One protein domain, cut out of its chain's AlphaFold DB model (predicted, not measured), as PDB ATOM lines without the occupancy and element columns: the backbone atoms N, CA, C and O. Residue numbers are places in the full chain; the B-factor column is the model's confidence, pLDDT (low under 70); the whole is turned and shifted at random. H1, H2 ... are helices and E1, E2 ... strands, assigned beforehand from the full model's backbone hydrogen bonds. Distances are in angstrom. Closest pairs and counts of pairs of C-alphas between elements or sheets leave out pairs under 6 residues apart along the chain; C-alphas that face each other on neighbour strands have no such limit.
ATOM      1  N   SER A   6     -45.595   0.228 -30.335       73.56
ATOM      2  CA  SER A   6     -45.947  -0.184 -31.701       73.56
ATOM      3  C   SER A   6     -47.359   0.217 -32.141       73.56
ATOM      4  O   SER A   6     -47.635   0.245 -33.338       73.56
ATOM      5  N   GLU A   7     -48.250   0.506 -31.197       74.81
ATOM      6  CA  GLU A   7     -49.645   0.887 -31.429       74.81
ATOM      7  C   GLU A   7     -49.842   2.413 -31.461       74.81
ATOM      8  O   GLU A   7     -50.923   2.892 -31.806       74.81
ATOM      9  N   MET A   8     -48.801   3.194 -31.153       74.69
ATOM     10  CA  MET A   8     -48.826   4.653 -31.274       74.69
ATOM     11  C   MET A   8     -48.856   5.104 -32.737       74.69
ATOM     12  O   MET A   8     -48.310   4.445 -33.626       74.69
ATOM     13  N   SER A   9     -49.423   6.285 -32.998       75.75
ATOM     14  CA  SER A   9     -49.342   6.899 -34.326       75.75
ATOM     15  C   SER A   9     -47.891   7.208 -34.716       75.75
ATOM     16  O   SER A   9     -47.031   7.440 -33.866       75.75
ATOM     17  N   TRP A  10     -47.617   7.296 -36.021       74.19
ATOM     18  CA  TRP A  10     -46.281   7.639 -36.521       74.19
ATOM     19  C   TRP A  10     -45.753   8.957 -35.935       74.19
ATOM     20  O   TRP A  10     -44.589   9.033 -35.554       74.19
ATOM     21  N   HIS A  11     -46.598   9.988 -35.814       68.00
ATOM     22  CA  HIS A  11     -46.194  11.281 -35.251       68.00
ATOM     23  C   HIS A  11     -45.801  11.180 -33.778       68.00
ATOM     24  O   HIS A  11     -44.798  11.776 -33.389       68.00
ATOM     25  N   GLN A  12     -46.542  10.393 -32.990       64.81
ATOM     26  CA  GLN A  12     -46.172  10.091 -31.610       64.81
ATOM     27  C   GLN A  12     -44.817   9.381 -31.597       64.81
ATOM     28  O   GLN A  12     -43.862   9.931 -31.060       64.81
ATOM     29  N   GLN A  13     -44.669   8.260 -32.308       69.94
ATOM     30  CA  GLN A  13     -43.398   7.524 -32.362       69.94
ATOM     31  C   GLN A  13     -42.203   8.411 -32.764       69.94
ATOM     32  O   GLN A  13     -41.108   8.248 -32.237       69.94
ATOM     33  N   GLN A  14     -42.382   9.371 -33.677       67.62
ATOM     34  CA  GLN A  14     -41.316  10.304 -34.065       67.62
ATOM     35  C   GLN A  14     -40.985  11.351 -32.999       67.62
ATOM     36  O   GLN A  14     -39.814  11.700 -32.872       67.62
ATOM     37  N   ALA A  15     -41.970  11.868 -32.262       62.62
ATOM     38  CA  ALA A  15     -41.712  12.751 -31.124       62.62
ATOM     39  C   ALA A  15     -40.887  12.006 -30.064       62.62
ATOM     40  O   ALA A  15     -39.797  12.447 -29.712       62.62
ATOM     41  N   PHE A  16     -41.321  10.792 -29.721       65.56
ATOM     42  CA  PHE A  16     -40.618   9.891 -28.812       65.56
ATOM     43  C   PHE A  16     -39.194   9.558 -29.261       65.56
ATOM     44  O   PHE A  16     -38.262   9.644 -28.468       65.56
ATOM     45  N   LYS A  17     -38.980   9.218 -30.540       66.44
ATOM     46  CA  LYS A  17     -37.634   8.943 -31.071       66.44
ATOM     47  C   LYS A  17     -36.697  10.141 -30.957       66.44
ATOM     48  O   LYS A  17     -35.497   9.932 -30.810       66.44
ATOM     49  N   ARG A  18     -37.209  11.374 -31.034       63.62
ATOM     50  CA  ARG A  18     -36.390  12.581 -30.842       63.62
ATOM     51  C   ARG A  18     -35.983  12.736 -29.381       63.62
ATOM     52  O   ARG A  18     -34.794  12.912 -29.140       63.62
ATOM     53  N   GLY A  19     -36.915  12.573 -28.440       60.47
ATOM     54  CA  GLY A  19     -36.607  12.555 -27.006       60.47
ATOM     55  C   GLY A  19     -35.636  11.431 -26.629       60.47
ATOM     56  O   GLY A  19     -34.648  11.657 -25.938       60.47
ATOM     57  N   ALA A  20     -35.827  10.228 -27.176       62.19
ATOM     58  CA  ALA A  20     -34.916   9.105 -26.978       62.19
ATOM     59  C   ALA A  20     -33.523   9.370 -27.579       62.19
ATOM     60  O   ALA A  20     -32.520   9.116 -26.925       62.19
ATOM     61  N   ALA A  21     -33.429   9.930 -28.790       61.72
ATOM     62  CA  ALA A  21     -32.144  10.283 -29.403       61.72
ATOM     63  C   ALA A  21     -31.392  11.377 -28.621       61.72
ATOM     64  O   ALA A  21     -30.165  11.334 -28.529       61.72
ATOM     65  N   ALA A  22     -32.123  12.326 -28.032       58.34
ATOM     66  CA  ALA A  22     -31.587  13.308 -27.097       58.34
ATOM     67  C   ALA A  22     -30.967  12.628 -25.863       58.34
ATOM     68  O   ALA A  22     -29.810  12.895 -25.541       58.34
ATOM     69  N   ILE A  23     -31.687  11.678 -25.257       59.00
ATOM     70  CA  ILE A  23     -31.218  10.847 -24.135       59.00
ATOM     71  C   ILE A  23     -29.944  10.057 -24.498       59.00
ATOM     72  O   ILE A  23     -28.987  10.073 -23.725       59.00
ATOM     73  N   ILE A  24     -29.902   9.414 -25.677       55.88
ATOM     74  CA  ILE A  24     -28.741   8.640 -26.178       55.88
ATOM     75  C   ILE A  24     -27.497   9.511 -26.281       55.88
ATOM     76  O   ILE A  24     -26.403   9.107 -25.904       55.88
ATOM     77  N   SER A  25     -27.646  10.712 -26.838       57.19
ATOM     78  CA  SER A  25     -26.490  11.473 -27.295       57.19
ATOM     79  C   SER A  25     -25.566  11.941 -26.168       57.19
ATOM     80  O   SER A  25     -24.503  12.489 -26.472       57.19
ATOM     81  N   GLY A  26     -25.968  11.797 -24.894       44.66
ATOM     82  CA  GLY A  26     -25.229  12.246 -23.705       44.66
ATOM     83  C   GLY A  26     -24.989  13.759 -23.665       44.66
ATOM     84  O   GLY A  26     -24.587  14.313 -22.648       44.66
ATOM     85  N   LYS A  27     -25.268  14.449 -24.771       42.09
ATOM     86  CA  LYS A  27     -25.659  15.835 -24.799       42.09
ATOM     87  C   LYS A  27     -27.026  15.789 -24.158       42.09
ATOM     88  O   LYS A  27     -27.952  15.301 -24.809       42.09
ATOM     89  N   PRO A  28     -27.173  16.220 -22.896       39.03
ATOM     90  CA  PRO A  28     -28.514  16.482 -22.448       39.03
ATOM     91  C   PRO A  28     -29.102  17.381 -23.529       39.03
ATOM     92  O   PRO A  28     -28.453  18.348 -23.955       39.03
ATOM     93  N   ASP A  29     -30.294  17.067 -24.011       37.91
ATOM     94  CA  ASP A  29     -31.068  18.076 -24.711       37.91
ATOM     95  C   ASP A  29     -31.556  19.079 -23.658       37.91
ATOM     96  O   ASP A  29     -32.728  19.295 -23.395       37.91
ATOM     97  N   VAL A  30     -30.577  19.711 -23.010       33.88
ATOM     98  CA  VAL A  30     -30.656  21.029 -22.416       33.88
ATOM     99  C   VAL A  30     -31.002  22.043 -23.517       33.88
ATOM    100  O   VAL A  30     -31.384  23.170 -23.219       33.88
ATOM    101  N   GLN A  31     -30.942  21.657 -24.794       32.72
ATOM    102  CA  GLN A  31     -31.339  22.494 -25.901       32.72
ATOM    103  C   GLN A  31     -32.818  22.329 -26.265       32.72
ATOM    104  O   GLN A  31     -33.238  21.613 -27.159       32.72
ATOM    105  N   HIS A  32     -33.575  23.246 -25.666       32.00
ATOM    106  CA  HIS A  32     -34.747  23.840 -26.297       32.00
ATOM    107  C   HIS A  32     -35.991  22.967 -26.227       32.00
ATOM    108  O   HIS A  32     -36.635  22.660 -27.232       32.00
ATOM    109  N   ARG A  90     -40.581  22.859  -9.370       44.50
ATOM    110  CA  ARG A  90     -41.137  21.739  -8.670       44.50
ATOM    111  C   ARG A  90     -41.988  21.122  -9.761       44.50
ATOM    112  O   ARG A  90     -43.163  21.417  -9.920       44.50
ATOM    113  N   TRP A  91     -41.307  20.381 -10.635       54.72
ATOM    114  CA  TRP A  91     -41.879  19.232 -11.268       54.72
ATOM    115  C   TRP A  91     -42.248  18.395 -10.047       54.72
ATOM    116  O   TRP A  91     -41.413  17.669  -9.507       54.72
ATOM    117  N   ASP A  92     -43.422  18.666  -9.479       63.97
ATOM    118  CA  ASP A  92     -43.989  17.854  -8.422       63.97
ATOM    119  C   ASP A  92     -44.428  16.598  -9.160       63.97
ATOM    120  O   ASP A  92     -45.579  16.450  -9.554       63.97
ATOM    121  N   TYR A  93     -43.434  15.773  -9.502       73.81
ATOM    122  CA  TYR A  93     -43.666  14.523 -10.180       73.81
ATOM    123  C   TYR A  93     -44.581  13.710  -9.285       73.81
ATOM    124  O   TYR A  93     -44.337  13.540  -8.090       73.81
ATOM    125  N   GLU A  94     -45.685  13.281  -9.871       84.56
ATOM    126  CA  GLU A  94     -46.797  12.724  -9.119       84.56
ATOM    127  C   GLU A  94     -46.489  11.278  -8.748       84.56
ATOM    128  O   GLU A  94     -46.850  10.824  -7.664       84.56
ATOM    129  N   ALA A  95     -45.771  10.569  -9.621       88.06
ATOM    130  CA  ALA A  95     -45.398   9.179  -9.434       88.06
ATOM    131  C   ALA A  95     -43.915   8.932  -9.727       88.06
ATOM    132  O   ALA A  95     -43.324   9.559 -10.606       88.06
ATOM    133  N   GLU A  96     -43.358   7.949  -9.021       90.38
ATOM    134  CA  GLU A  96     -42.034   7.375  -9.258       90.38
ATOM    135  C   GLU A  96     -42.197   5.915  -9.707       90.38
ATOM    136  O   GLU A  96     -43.023   5.174  -9.170       90.38
ATOM    137  N   PHE A  97     -41.410   5.501 -10.694       90.19
ATOM    138  CA  PHE A  97     -41.384   4.157 -11.246       90.19
ATOM    139  C   PHE A  97     -39.938   3.702 -11.422       90.19
ATOM    140  O   PHE A  97     -39.135   4.397 -12.038       90.19
ATOM    141  N   VAL A  98     -39.596   2.526 -10.903       89.00
ATOM    142  CA  VAL A  98     -38.254   1.951 -11.052       89.00
ATOM    143  C   VAL A  98     -38.297   0.855 -12.108       89.00
ATOM    144  O   VAL A  98     -39.140  -0.040 -12.064       89.00
ATOM    145  N   TYR A  99     -37.373   0.930 -13.054       84.06
ATOM    146  CA  TYR A  99     -37.143  -0.062 -14.091       84.06
ATOM    147  C   TYR A  99     -35.766  -0.689 -13.879       84.06
ATOM    148  O   TYR A  99     -34.743  -0.019 -14.009       84.06
ATOM    149  N   GLU A 100     -35.748  -1.980 -13.563       83.62
ATOM    150  CA  GLU A 100     -34.528  -2.751 -13.312       83.62
ATOM    151  C   GLU A 100     -34.376  -3.829 -14.393       83.62
ATOM    152  O   GLU A 100     -34.957  -4.909 -14.275       83.62
ATOM    153  N   PRO A 101     -33.647  -3.558 -15.487       76.56
ATOM    154  CA  PRO A 101     -33.318  -4.599 -16.457       76.56
ATOM    155  C   PRO A 101     -32.363  -5.631 -15.830       76.56
ATOM    156  O   PRO A 101     -31.450  -5.258 -15.097       76.56
ATOM    157  N   GLU A 102     -32.527  -6.922 -16.159       75.88
ATOM    158  CA  GLU A 102     -31.815  -8.045 -15.503       75.88
ATOM    159  C   GLU A 102     -30.278  -7.896 -15.459       75.88
ATOM    160  O   GLU A 102     -29.644  -8.348 -14.508       75.88
ATOM    161  N   ASP A 103     -29.685  -7.229 -16.453       76.12
ATOM    162  CA  ASP A 103     -28.231  -7.139 -16.635       76.12
ATOM    163  C   ASP A 103     -27.645  -5.723 -16.423       76.12
ATOM    164  O   ASP A 103     -26.499  -5.481 -16.821       76.12
ATOM    165  N   ARG A 104     -28.396  -4.738 -15.889       70.69
ATOM    166  CA  ARG A 104     -27.921  -3.330 -15.802       70.69
ATOM    167  C   ARG A 104     -28.419  -2.585 -14.554       70.69
ATOM    168  O   ARG A 104     -29.394  -3.017 -13.945       70.69
ATOM    169  N   PRO A 105     -27.776  -1.460 -14.169       72.38
ATOM    170  CA  PRO A 105     -28.285  -0.597 -13.106       72.38
ATOM    171  C   PRO A 105     -29.715  -0.138 -13.400       72.38
ATOM    172  O   PRO A 105     -30.054   0.160 -14.549       72.38
ATOM    173  N   GLY A 106     -30.538  -0.081 -12.355       80.88
ATOM    174  CA  GLY A 106     -31.912   0.383 -12.471       80.88
ATOM    175  C   GLY A 106     -31.980   1.845 -12.908       80.88
ATOM    176  O   GLY A 106     -31.198   2.683 -12.455       80.88
ATOM    177  N   LEU A 107     -32.934   2.158 -13.778       86.12
ATOM    178  CA  LEU A 107     -33.336   3.529 -14.064       86.12
ATOM    179  C   LEU A 107     -34.579   3.847 -13.249       86.12
ATOM    180  O   LEU A 107     -35.516   3.050 -13.174       86.12
ATOM    181  N   LYS A 108     -34.607   5.041 -12.673       90.69
ATOM    182  CA  LYS A 108     -35.791   5.563 -12.007       90.69
ATOM    183  C   LYS A 108     -36.437   6.613 -12.895       90.69
ATOM    184  O   LYS A 108     -35.768   7.471 -13.460       90.69
ATOM    185  N   PHE A 109     -37.745   6.534 -13.020       90.19
ATOM    186  CA  PHE A 109     -38.572   7.433 -13.796       90.19
ATOM    187  C   PHE A 109     -39.505   8.158 -12.856       90.19
ATOM    188  O   PHE A 109     -40.186   7.548 -12.043       90.19
ATOM    189  N   GLU A 110     -39.581   9.461 -13.001       92.44
ATOM    190  CA  GLU A 110     -40.583  10.273 -12.345       92.44
ATOM    191  C   GLU A 110     -41.504  10.847 -13.417       92.44
ATOM    192  O   GLU A 110     -41.028  11.316 -14.451       92.44
ATOM    193  N   ILE A 111     -42.817  10.772 -13.202       91.81
ATOM    194  CA  ILE A 111     -43.849  11.088 -14.199       91.81
ATOM    195  C   ILE A 111     -44.910  11.993 -13.566       91.81
ATOM    196  O   ILE A 111     -45.345  11.759 -12.439       91.81
ATOM    197  N   ALA A 112     -45.369  12.999 -14.309       90.69
ATOM    198  CA  ALA A 112     -46.520  13.832 -13.959       90.69
ATOM    199  C   ALA A 112     -47.410  14.110 -15.174       90.69
ATOM    200  O   ALA A 112     -46.931  14.249 -16.304       90.69
ATOM    201  N   ALA A 113     -48.709  14.227 -14.927       88.38
ATOM    202  CA  ALA A 113     -49.684  14.711 -15.891       88.38
ATOM    203  C   ALA A 113     -49.523  16.230 -16.083       88.38
ATOM    204  O   ALA A 113     -49.394  16.989 -15.122       88.38
ATOM    205  N   MET A 114     -49.543  16.713 -17.328       84.44
ATOM    206  CA  MET A 114     -49.499  18.154 -17.587       84.44
ATOM    207  C   MET A 114     -50.773  18.821 -17.054       84.44
ATOM    208  O   MET A 114     -51.878  18.406 -17.385       84.44
ATOM    209  N   GLY A 115     -50.612  19.862 -16.232       79.31
ATOM    210  CA  GLY A 115     -51.732  20.521 -15.546       79.31
ATOM    211  C   GLY A 115     -52.134  19.871 -14.217       79.31
ATOM    212  O   GLY A 115     -53.071  20.347 -13.579       79.31
ATOM    213  N   GLY A 116     -51.409  18.838 -13.783       83.00
ATOM    214  CA  GLY A 116     -51.673  18.127 -12.543       83.00
ATOM    215  C   GLY A 116     -52.634  16.950 -12.722       83.00
ATOM    216  O   GLY A 116     -53.527  16.954 -13.572       83.00
ATOM    217  N   GLY A 117     -52.459  15.933 -11.894       85.94
ATOM    218  CA  GLY A 117     -53.193  14.685 -11.923       85.94
ATOM    219  C   GLY A 117     -53.107  13.922 -10.604       85.94
ATOM    220  O   GLY A 117     -52.284  14.169  -9.726       85.94
ATOM    221  N   THR A 118     -54.010  12.965 -10.464       90.88
ATOM    222  CA  THR A 118     -54.073  12.026  -9.355       90.88
ATOM    223  C   THR A 118     -53.376  10.748  -9.790       90.88
ATOM    224  O   THR A 118     -53.708  10.178 -10.830       90.88
ATOM    225  N   VAL A 119     -52.418  10.273  -8.996       90.31
ATOM    226  CA  VAL A 119     -51.698   9.025  -9.280       90.31
ATOM    227  C   VAL A 119     -52.678   7.865  -9.444       90.31
ATOM    228  O   VAL A 119     -53.502   7.611  -8.565       90.31
ATOM    229  N   GLY A 120     -52.561   7.151 -10.564       90.44
ATOM    230  CA  GLY A 120     -53.408   6.002 -10.898       90.44
ATOM    231  C   GLY A 120     -54.696   6.350 -11.651       90.44
ATOM    232  O   GLY A 120     -55.344   5.441 -12.165       90.44
ATOM    233  N   GLU A 121     -55.044   7.633 -11.781       94.69
ATOM    234  CA  GLU A 121     -56.091   8.075 -12.706       94.69
ATOM    235  C   GLU A 121     -55.567   8.093 -14.146       94.69
ATOM    236  O   GLU A 121     -54.380   8.323 -14.396       94.69
ATOM    237  N   ALA A 122     -56.459   7.832 -15.104       94.88
ATOM    238  CA  ALA A 122     -56.109   7.748 -16.516       94.88
ATOM    239  C   ALA A 122     -56.507   9.020 -17.277       94.88
ATOM    240  O   ALA A 122     -57.651   9.470 -17.200       94.88
ATOM    241  N   TYR A 123     -55.586   9.554 -18.080       90.75
ATOM    242  CA  TYR A 123     -55.770  10.803 -18.818       90.75
ATOM    243  C   TYR A 123     -55.583  10.584 -20.321       90.75
ATOM    244  O   TYR A 123     -54.504  10.193 -20.776       90.75
ATOM    245  N   ALA A 124     -56.638  10.829 -21.102       90.38
ATOM    246  CA  ALA A 124     -56.574  10.856 -22.565       90.38
ATOM    247  C   ALA A 124     -56.181  12.249 -23.068       90.38
ATOM    248  O   ALA A 124     -56.491  13.252 -22.430       90.38
ATOM    249  N   ASP A 125     -55.509  12.283 -24.214       85.88
ATOM    250  CA  ASP A 125     -55.025  13.470 -24.928       85.88
ATOM    251  C   ASP A 125     -54.178  14.407 -24.061       85.88
ATOM    252  O   ASP A 125     -54.068  15.604 -24.328       85.88
ATOM    253  N   ASN A 126     -53.555  13.854 -23.018       87.25
ATOM    254  CA  ASN A 126     -52.794  14.629 -22.061       87.25
ATOM    255  C   ASN A 126     -51.312  14.657 -22.429       87.25
ATOM    256  O   ASN A 126     -50.749  13.653 -22.876       87.25
ATOM    257  N   GLY A 127     -50.679  15.806 -22.203       87.69
ATOM    258  CA  GLY A 127     -49.224  15.913 -22.188       87.69
ATOM    259  C   GLY A 127     -48.667  15.350 -20.883       87.69
ATOM    260  O   GLY A 127     -49.333  15.405 -19.850       87.69
ATOM    261  N   TRP A 128     -47.441  14.838 -20.905       87.31
ATOM    262  CA  TRP A 128     -46.807  14.274 -19.714       87.31
ATOM    263  C   TRP A 128     -45.393  14.783 -19.533       87.31
ATOM    264  O   TRP A 128     -44.628  14.939 -20.484       87.31
ATOM    265  N   TRP A 129     -45.076  15.059 -18.280       89.31
ATOM    266  CA  TRP A 129     -43.790  15.526 -17.809       89.31
ATOM    267  C   TRP A 129     -43.047  14.319 -17.262       89.31
ATOM    268  O   TRP A 129     -43.640  13.509 -16.550       89.31
ATOM    269  N   TYR A 130     -41.761  14.191 -17.574       88.00
ATOM    270  CA  TYR A 130     -40.963  13.084 -17.063       88.00
ATOM    271  C   TYR A 130     -39.538  13.490 -16.714       88.00
ATOM    272  O   TYR A 130     -38.988  14.433 -17.289       88.00
ATOM    273  N   ARG A 131     -38.941  12.753 -15.779       88.69
ATOM    274  CA  ARG A 131     -37.515  12.778 -15.455       88.69
ATOM    275  C   ARG A 131     -36.997  11.357 -15.342       88.69
ATOM    276  O   ARG A 131     -37.664  10.488 -14.798       88.69
ATOM    277  N   VAL A 132     -35.806  11.136 -15.875       85.94
ATOM    278  CA  VAL A 132     -35.050   9.893 -15.752       85.94
ATOM    279  C   VAL A 132     -33.900  10.161 -14.795       85.94
ATOM    280  O   VAL A 132     -33.145  11.119 -14.983       85.94
ATOM    281  N   LEU A 133     -33.780   9.331 -13.771       86.00
ATOM    282  CA  LEU A 133     -32.745   9.379 -12.758       86.00
ATOM    283  C   LEU A 133     -31.858   8.140 -12.889       86.00
ATOM    284  O   LEU A 133     -32.343   7.029 -13.133       86.00
ATOM    285  N   ARG A 134     -30.558   8.350 -12.701       81.25
ATOM    286  CA  ARG A 134     -29.534   7.311 -12.591       81.25
ATOM    287  C   ARG A 134     -28.842   7.503 -11.251       81.25
ATOM    288  O   ARG A 134     -28.395   8.609 -10.975       81.25
ATOM    289  N   ASP A 135     -28.799   6.460 -10.426       85.12
ATOM    290  CA  ASP A 135     -28.238   6.538  -9.068       85.12
ATOM    291  C   ASP A 135     -28.842   7.696  -8.240       85.12
ATOM    292  O   ASP A 135     -28.139   8.422  -7.544       85.12
ATOM    293  N   ASP A 136     -30.163   7.897  -8.368       84.38
ATOM    294  CA  ASP A 136     -30.938   9.009  -7.785       84.38
ATOM    295  C   ASP A 136     -30.528  10.428  -8.244       84.38
ATOM    296  O   ASP A 136     -31.077  11.425  -7.766       84.38
ATOM    297  N   GLU A 137     -29.637  10.554  -9.229       80.44
ATOM    298  CA  GLU A 137     -29.285  11.828  -9.851       80.44
ATOM    299  C   GLU A 137     -30.075  12.053 -11.153       80.44
ATOM    300  O   GLU A 137     -30.176  11.146 -11.988       80.44
ATOM    301  N   PRO A 138     -30.641  13.257 -11.379       80.31
ATOM    302  CA  PRO A 138     -31.286  13.605 -12.639       80.31
ATOM    303  C   PRO A 138     -30.345  13.427 -13.831       80.31
ATOM    304  O   PRO A 138     -29.375  14.164 -13.994       80.31
ATOM    305  N   PHE A 139     -30.678  12.480 -14.699       76.88
ATOM    306  CA  PHE A 139     -29.949  12.223 -15.933       76.88
ATOM    307  C   PHE A 139     -30.593  12.948 -17.125       76.88
ATOM    308  O   PHE A 139     -29.899  13.504 -17.975       76.88
ATOM    309  N   TYR A 140     -31.928  12.971 -17.183       79.56
ATOM    310  CA  TYR A 140     -32.683  13.593 -18.273       79.56
ATOM    311  C   TYR A 140     -34.081  14.028 -17.824       79.56
ATOM    312  O   TYR A 140     -34.641  13.434 -16.909       79.56
ATOM    313  N   ALA A 141     -34.681  15.017 -18.489       82.56
ATOM    314  CA  ALA A 141     -36.084  15.378 -18.303       82.56
ATOM    315  C   ALA A 141     -36.720  15.843 -19.618       82.56
ATOM    316  O   ALA A 141     -36.049  16.432 -20.464       82.56
ATOM    317  N   GLY A 142     -38.023  15.611 -19.776       82.06
ATOM    318  CA  GLY A 142     -38.762  15.970 -20.982       82.06
ATOM    319  C   GLY A 142     -40.252  16.202 -20.739       82.06
ATOM    320  O   GLY A 142     -40.776  15.989 -19.645       82.06
ATOM    321  N   LYS A 143     -40.935  16.683 -21.784       82.25
ATOM    322  CA  LYS A 143     -42.386  16.957 -21.791       82.25
ATOM    323  C   LYS A 143     -43.083  16.581 -23.107       82.25
ATOM    324  O   LYS A 143     -44.160  17.080 -23.419       82.25
ATOM    325  N   ASP A 144     -42.412  15.788 -23.930       77.62
ATOM    326  CA  ASP A 144     -42.816  15.394 -25.281       77.62
ATOM    327  C   ASP A 144     -43.674  14.116 -25.315       77.62
ATOM    328  O   ASP A 144     -44.121  13.693 -26.381       77.62
ATOM    329  N   LEU A 145     -43.957  13.538 -24.146       81.25
ATOM    330  CA  LEU A 145     -44.890  12.432 -23.979       81.25
ATOM    331  C   LEU A 145     -46.336  12.911 -24.143       81.25
ATOM    332  O   LEU A 145     -46.753  13.897 -23.534       81.25
ATOM    333  N   CYS A 146     -47.125  12.168 -24.914       84.94
ATOM    334  CA  CYS A 146     -48.557  12.401 -25.061       84.94
ATOM    335  C   CYS A 146     -49.297  11.067 -25.099       84.94
ATOM    336  O   CYS A 146     -48.959  10.200 -25.914       84.94
ATOM    337  N   SER A 147     -50.319  10.914 -24.254       82.25
ATOM    338  CA  SER A 147     -51.152   9.704 -24.238       82.25
ATOM    339  C   SER A 147     -51.972   9.542 -25.526       82.25
ATOM    340  O   SER A 147     -52.335   8.428 -25.903       82.25
ATOM    341  N   GLY A 148     -52.200  10.639 -26.264       80.75
ATOM    342  CA  GLY A 148     -53.133  10.681 -27.394       80.75
ATOM    343  C   GLY A 148     -54.542  10.289 -26.950       80.75
ATOM    344  O   GLY A 148     -54.794  10.170 -25.756       80.75
ATOM    345  N   GLY A 149     -55.463  10.028 -27.880       84.06
ATOM    346  CA  GLY A 149     -56.872   9.733 -27.553       84.06
ATOM    347  C   GLY A 149     -57.120   8.457 -26.730       84.06
ATOM    348  O   GLY A 149     -58.250   7.982 -26.647       84.06
ATOM    349  N   ILE A 150     -56.072   7.864 -26.164       87.69
ATOM    350  CA  ILE A 150     -56.069   6.642 -25.379       87.69
ATOM    351  C   ILE A 150     -55.708   7.027 -23.942       87.69
ATOM    352  O   ILE A 150     -54.587   7.472 -23.705       87.69
ATOM    353  N   PRO A 151     -56.628   6.870 -22.975       92.62
ATOM    354  CA  PRO A 151     -56.331   7.150 -21.577       92.62
ATOM    355  C   PRO A 151     -55.148   6.314 -21.076       92.62
ATOM    356  O   PRO A 151     -55.124   5.104 -21.294       92.62
ATOM    357  N   GLN A 152     -54.203   6.959 -20.393       93.31
ATOM    358  CA  GLN A 152     -53.070   6.305 -19.728       93.31
ATOM    359  C   GLN A 152     -52.931   6.829 -18.302       93.31
ATOM    360  O   GLN A 152     -53.162   8.013 -18.050       93.31
ATOM    361  N   THR A 153     -52.543   5.957 -17.382       95.69
ATOM    362  CA  THR A 153     -52.106   6.317 -16.023       95.69
ATOM    363  C   THR A 153     -50.625   6.709 -15.993       95.69
ATOM    364  O   THR A 153     -49.897   6.481 -16.959       95.69
ATOM    365  N   HIS A 154     -50.133   7.253 -14.874       93.94
ATOM    366  CA  HIS A 154     -48.703   7.553 -14.683       93.94
ATOM    367  C   HIS A 154     -47.804   6.340 -14.887       93.94
ATOM    368  O   HIS A 154     -46.783   6.438 -15.560       93.94
ATOM    369  N   GLU A 155     -48.190   5.200 -14.311       93.50
ATOM    370  CA  GLU A 155     -47.429   3.958 -14.427       93.50
ATOM    371  C   GLU A 155     -47.427   3.456 -15.873       93.50
ATOM    372  O   GLU A 155     -46.387   3.060 -16.395       93.50
ATOM    373  N   GLU A 156     -48.573   3.508 -16.554       94.00
ATOM    374  CA  GLU A 156     -48.638   3.126 -17.963       94.00
ATOM    375  C   GLU A 156     -47.789   4.055 -18.835       94.00
ATOM    376  O   GLU A 156     -47.070   3.574 -19.708       94.00
ATOM    377  N   MET A 157     -47.774   5.360 -18.557       93.19
ATOM    378  CA  MET A 157     -46.890   6.299 -19.247       93.19
ATOM    379  C   MET A 157     -45.409   6.065 -18.944       93.19
ATOM    380  O   MET A 157     -44.586   6.193 -19.854       93.19
ATOM    381  N   ALA A 158     -45.055   5.676 -17.715       92.19
ATOM    382  CA  ALA A 158     -43.698   5.255 -17.375       92.19
ATOM    383  C   ALA A 158     -43.273   4.033 -18.205       92.19
ATOM    384  O   ALA A 158     -42.176   4.010 -18.757       92.19
ATOM    385  N   ARG A 159     -44.161   3.041 -18.359       90.62
ATOM    386  CA  ARG A 159     -43.905   1.850 -19.186       90.62
ATOM    387  C   ARG A 159     -43.778   2.191 -20.666       90.62
ATOM    388  O   ARG A 159     -42.855   1.712 -21.309       90.62
ATOM    389  N   VAL A 160     -44.631   3.073 -21.191       89.25
ATOM    390  CA  VAL A 160     -44.494   3.577 -22.568       89.25
ATOM    391  C   VAL A 160     -43.124   4.232 -22.765       89.25
ATOM    392  O   VAL A 160     -42.473   3.991 -23.780       89.25
ATOM    393  N   LEU A 161     -42.652   5.026 -21.798       86.94
ATOM    394  CA  LEU A 161     -41.316   5.622 -21.845       86.94
ATOM    395  C   LEU A 161     -40.208   4.552 -21.834       86.94
ATOM    396  O   LEU A 161     -39.278   4.652 -22.634       86.94
ATOM    397  N   VAL A 162     -40.317   3.515 -21.000       87.19
ATOM    398  CA  VAL A 162     -39.387   2.368 -20.992       87.19
ATOM    399  C   VAL A 162     -39.356   1.669 -22.351       87.19
ATOM    400  O   VAL A 162     -38.282   1.562 -22.944       87.19
ATOM    401  N   ASP A 163     -40.514   1.281 -22.890       85.50
ATOM    402  CA  ASP A 163     -40.633   0.620 -24.197       85.50
ATOM    403  C   ASP A 163     -39.971   1.454 -25.303       85.50
ATOM    404  O   ASP A 163     -39.314   0.927 -26.204       85.50
ATOM    405  N   CYS A 164     -40.107   2.783 -25.236       80.38
ATOM    406  CA  CYS A 164     -39.476   3.695 -26.186       80.38
ATOM    407  C   CYS A 164     -37.950   3.683 -26.079       80.38
ATOM    408  O   CYS A 164     -37.262   3.657 -27.103       80.38
ATOM    409  N   LEU A 165     -37.415   3.705 -24.857       78.81
ATOM    410  CA  LEU A 165     -35.974   3.664 -24.606       78.81
ATOM    411  C   LEU A 165     -35.364   2.324 -25.027       78.81
ATOM    412  O   LEU A 165     -34.265   2.295 -25.589       78.81
ATOM    413  N   GLU A 166     -36.080   1.222 -24.813       82.00
ATOM    414  CA  GLU A 166     -35.694  -0.102 -25.300       82.00
ATOM    415  C   GLU A 166     -35.705  -0.168 -26.831       82.00
ATOM    416  O   GLU A 166     -34.709  -0.569 -27.440       82.00
ATOM    417  N   ALA A 167     -36.792   0.281 -27.466       79.31
ATOM    418  CA  ALA A 167     -36.965   0.239 -28.919       79.31
ATOM    419  C   ALA A 167     -35.967   1.127 -29.671       79.31
ATOM    420  O   ALA A 167     -35.587   0.820 -30.802       79.31
ATOM    421  N   ALA A 168     -35.536   2.233 -29.065       70.81
ATOM    422  CA  ALA A 168     -34.486   3.082 -29.613       70.81
ATOM    423  C   ALA A 168     -33.066   2.564 -29.305       70.81
ATOM    424  O   ALA A 168     -32.098   3.214 -29.688       70.81
ATOM    425  N   HIS A 169     -32.932   1.390 -28.669       70.69
ATOM    426  CA  HIS A 169     -31.658   0.804 -28.244       70.69
ATOM    427  C   HIS A 169     -30.811   1.788 -27.429       70.69
ATOM    428  O   HIS A 169     -29.597   1.853 -27.591       70.69
TER     429      HIS A 169
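Overview. This is residues 6 to 32 and 90 to 169 of the 175 residues of an uncharacterized protein of Streptomyces sp. 73 (UniProt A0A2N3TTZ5). A strongly twisted four-stranded sheet curls round helix H2, and a second helix, H1, covers edge strand E4 on the same face and stands about perpendicular to H2. The sheet's other face bears no named helix. The printed part has 107 residues, with two named helices and four named strands in the order H1, E1, E2, E3, E4, H2; the antiparallel sheet runs E1, E2, E3, E4. The class is mixed, helices and strands, and the whole is compact, with a radius of gyration of the C-alphas of 13.0 A and spans of 32 by 31 by 28 A.

Arrangement. H1, residues 10 to 24, is on the sheet at a height of 9.4 A, over E4, residues 137 to 146, and along it at 10 degrees on the local plane; their closest C-alphas are those of Ala 15 and Asp 144, 6.5 A apart. E1, residues 95 to 99, E2, residues 107 to 113, E3, residues 127 to 134, and E4 form a meander, each strand the antiparallel neighbour of the one before. N 97 and O 109 are 2.7 A apart, N 110 and O 131 2.8 A, and N 130 and O 142 2.9 A, each within hydrogen-bond range. E4 bends by 56 degrees at residue 143. H2, residues 154 to 167, makes two layers with the sheet, a helix on one face; its closest C-alphas to E2 are those of His 154 and Ile 111, 6.0 A apart. H1 touches H2 with residues 16 to 20 alone, at 74 degrees; the closest C-alphas are those of Ala 20 and Leu 165, 6.0 A apart. In H1 and H2 every O i to N i+4 pair is within hydrogen-bond range.

Along the chain. H1 begins at C-alpha 10 (-46.281, 7.639, -36.521) and is 20.4 A long. E1 is 13.2 A, E2 19.9 A, E3 23.5 A and E4 24.6 A long. H2, 19.8 A, ends at C-alpha 167 (-36.965, 0.239, -28.919).

Size, cuts and confidence. The C-alphas of Asp 103 and Gly 115 are farthest apart, 36.3 A. Residues 33 to 89 are not printed, and C-alphas 32 and 90 are 18.9 A apart across the cut. The link from E2 to E3 is long, 13 residues. The model's pLDDT is under 70 in residues 11 to 32 and 90 to 92.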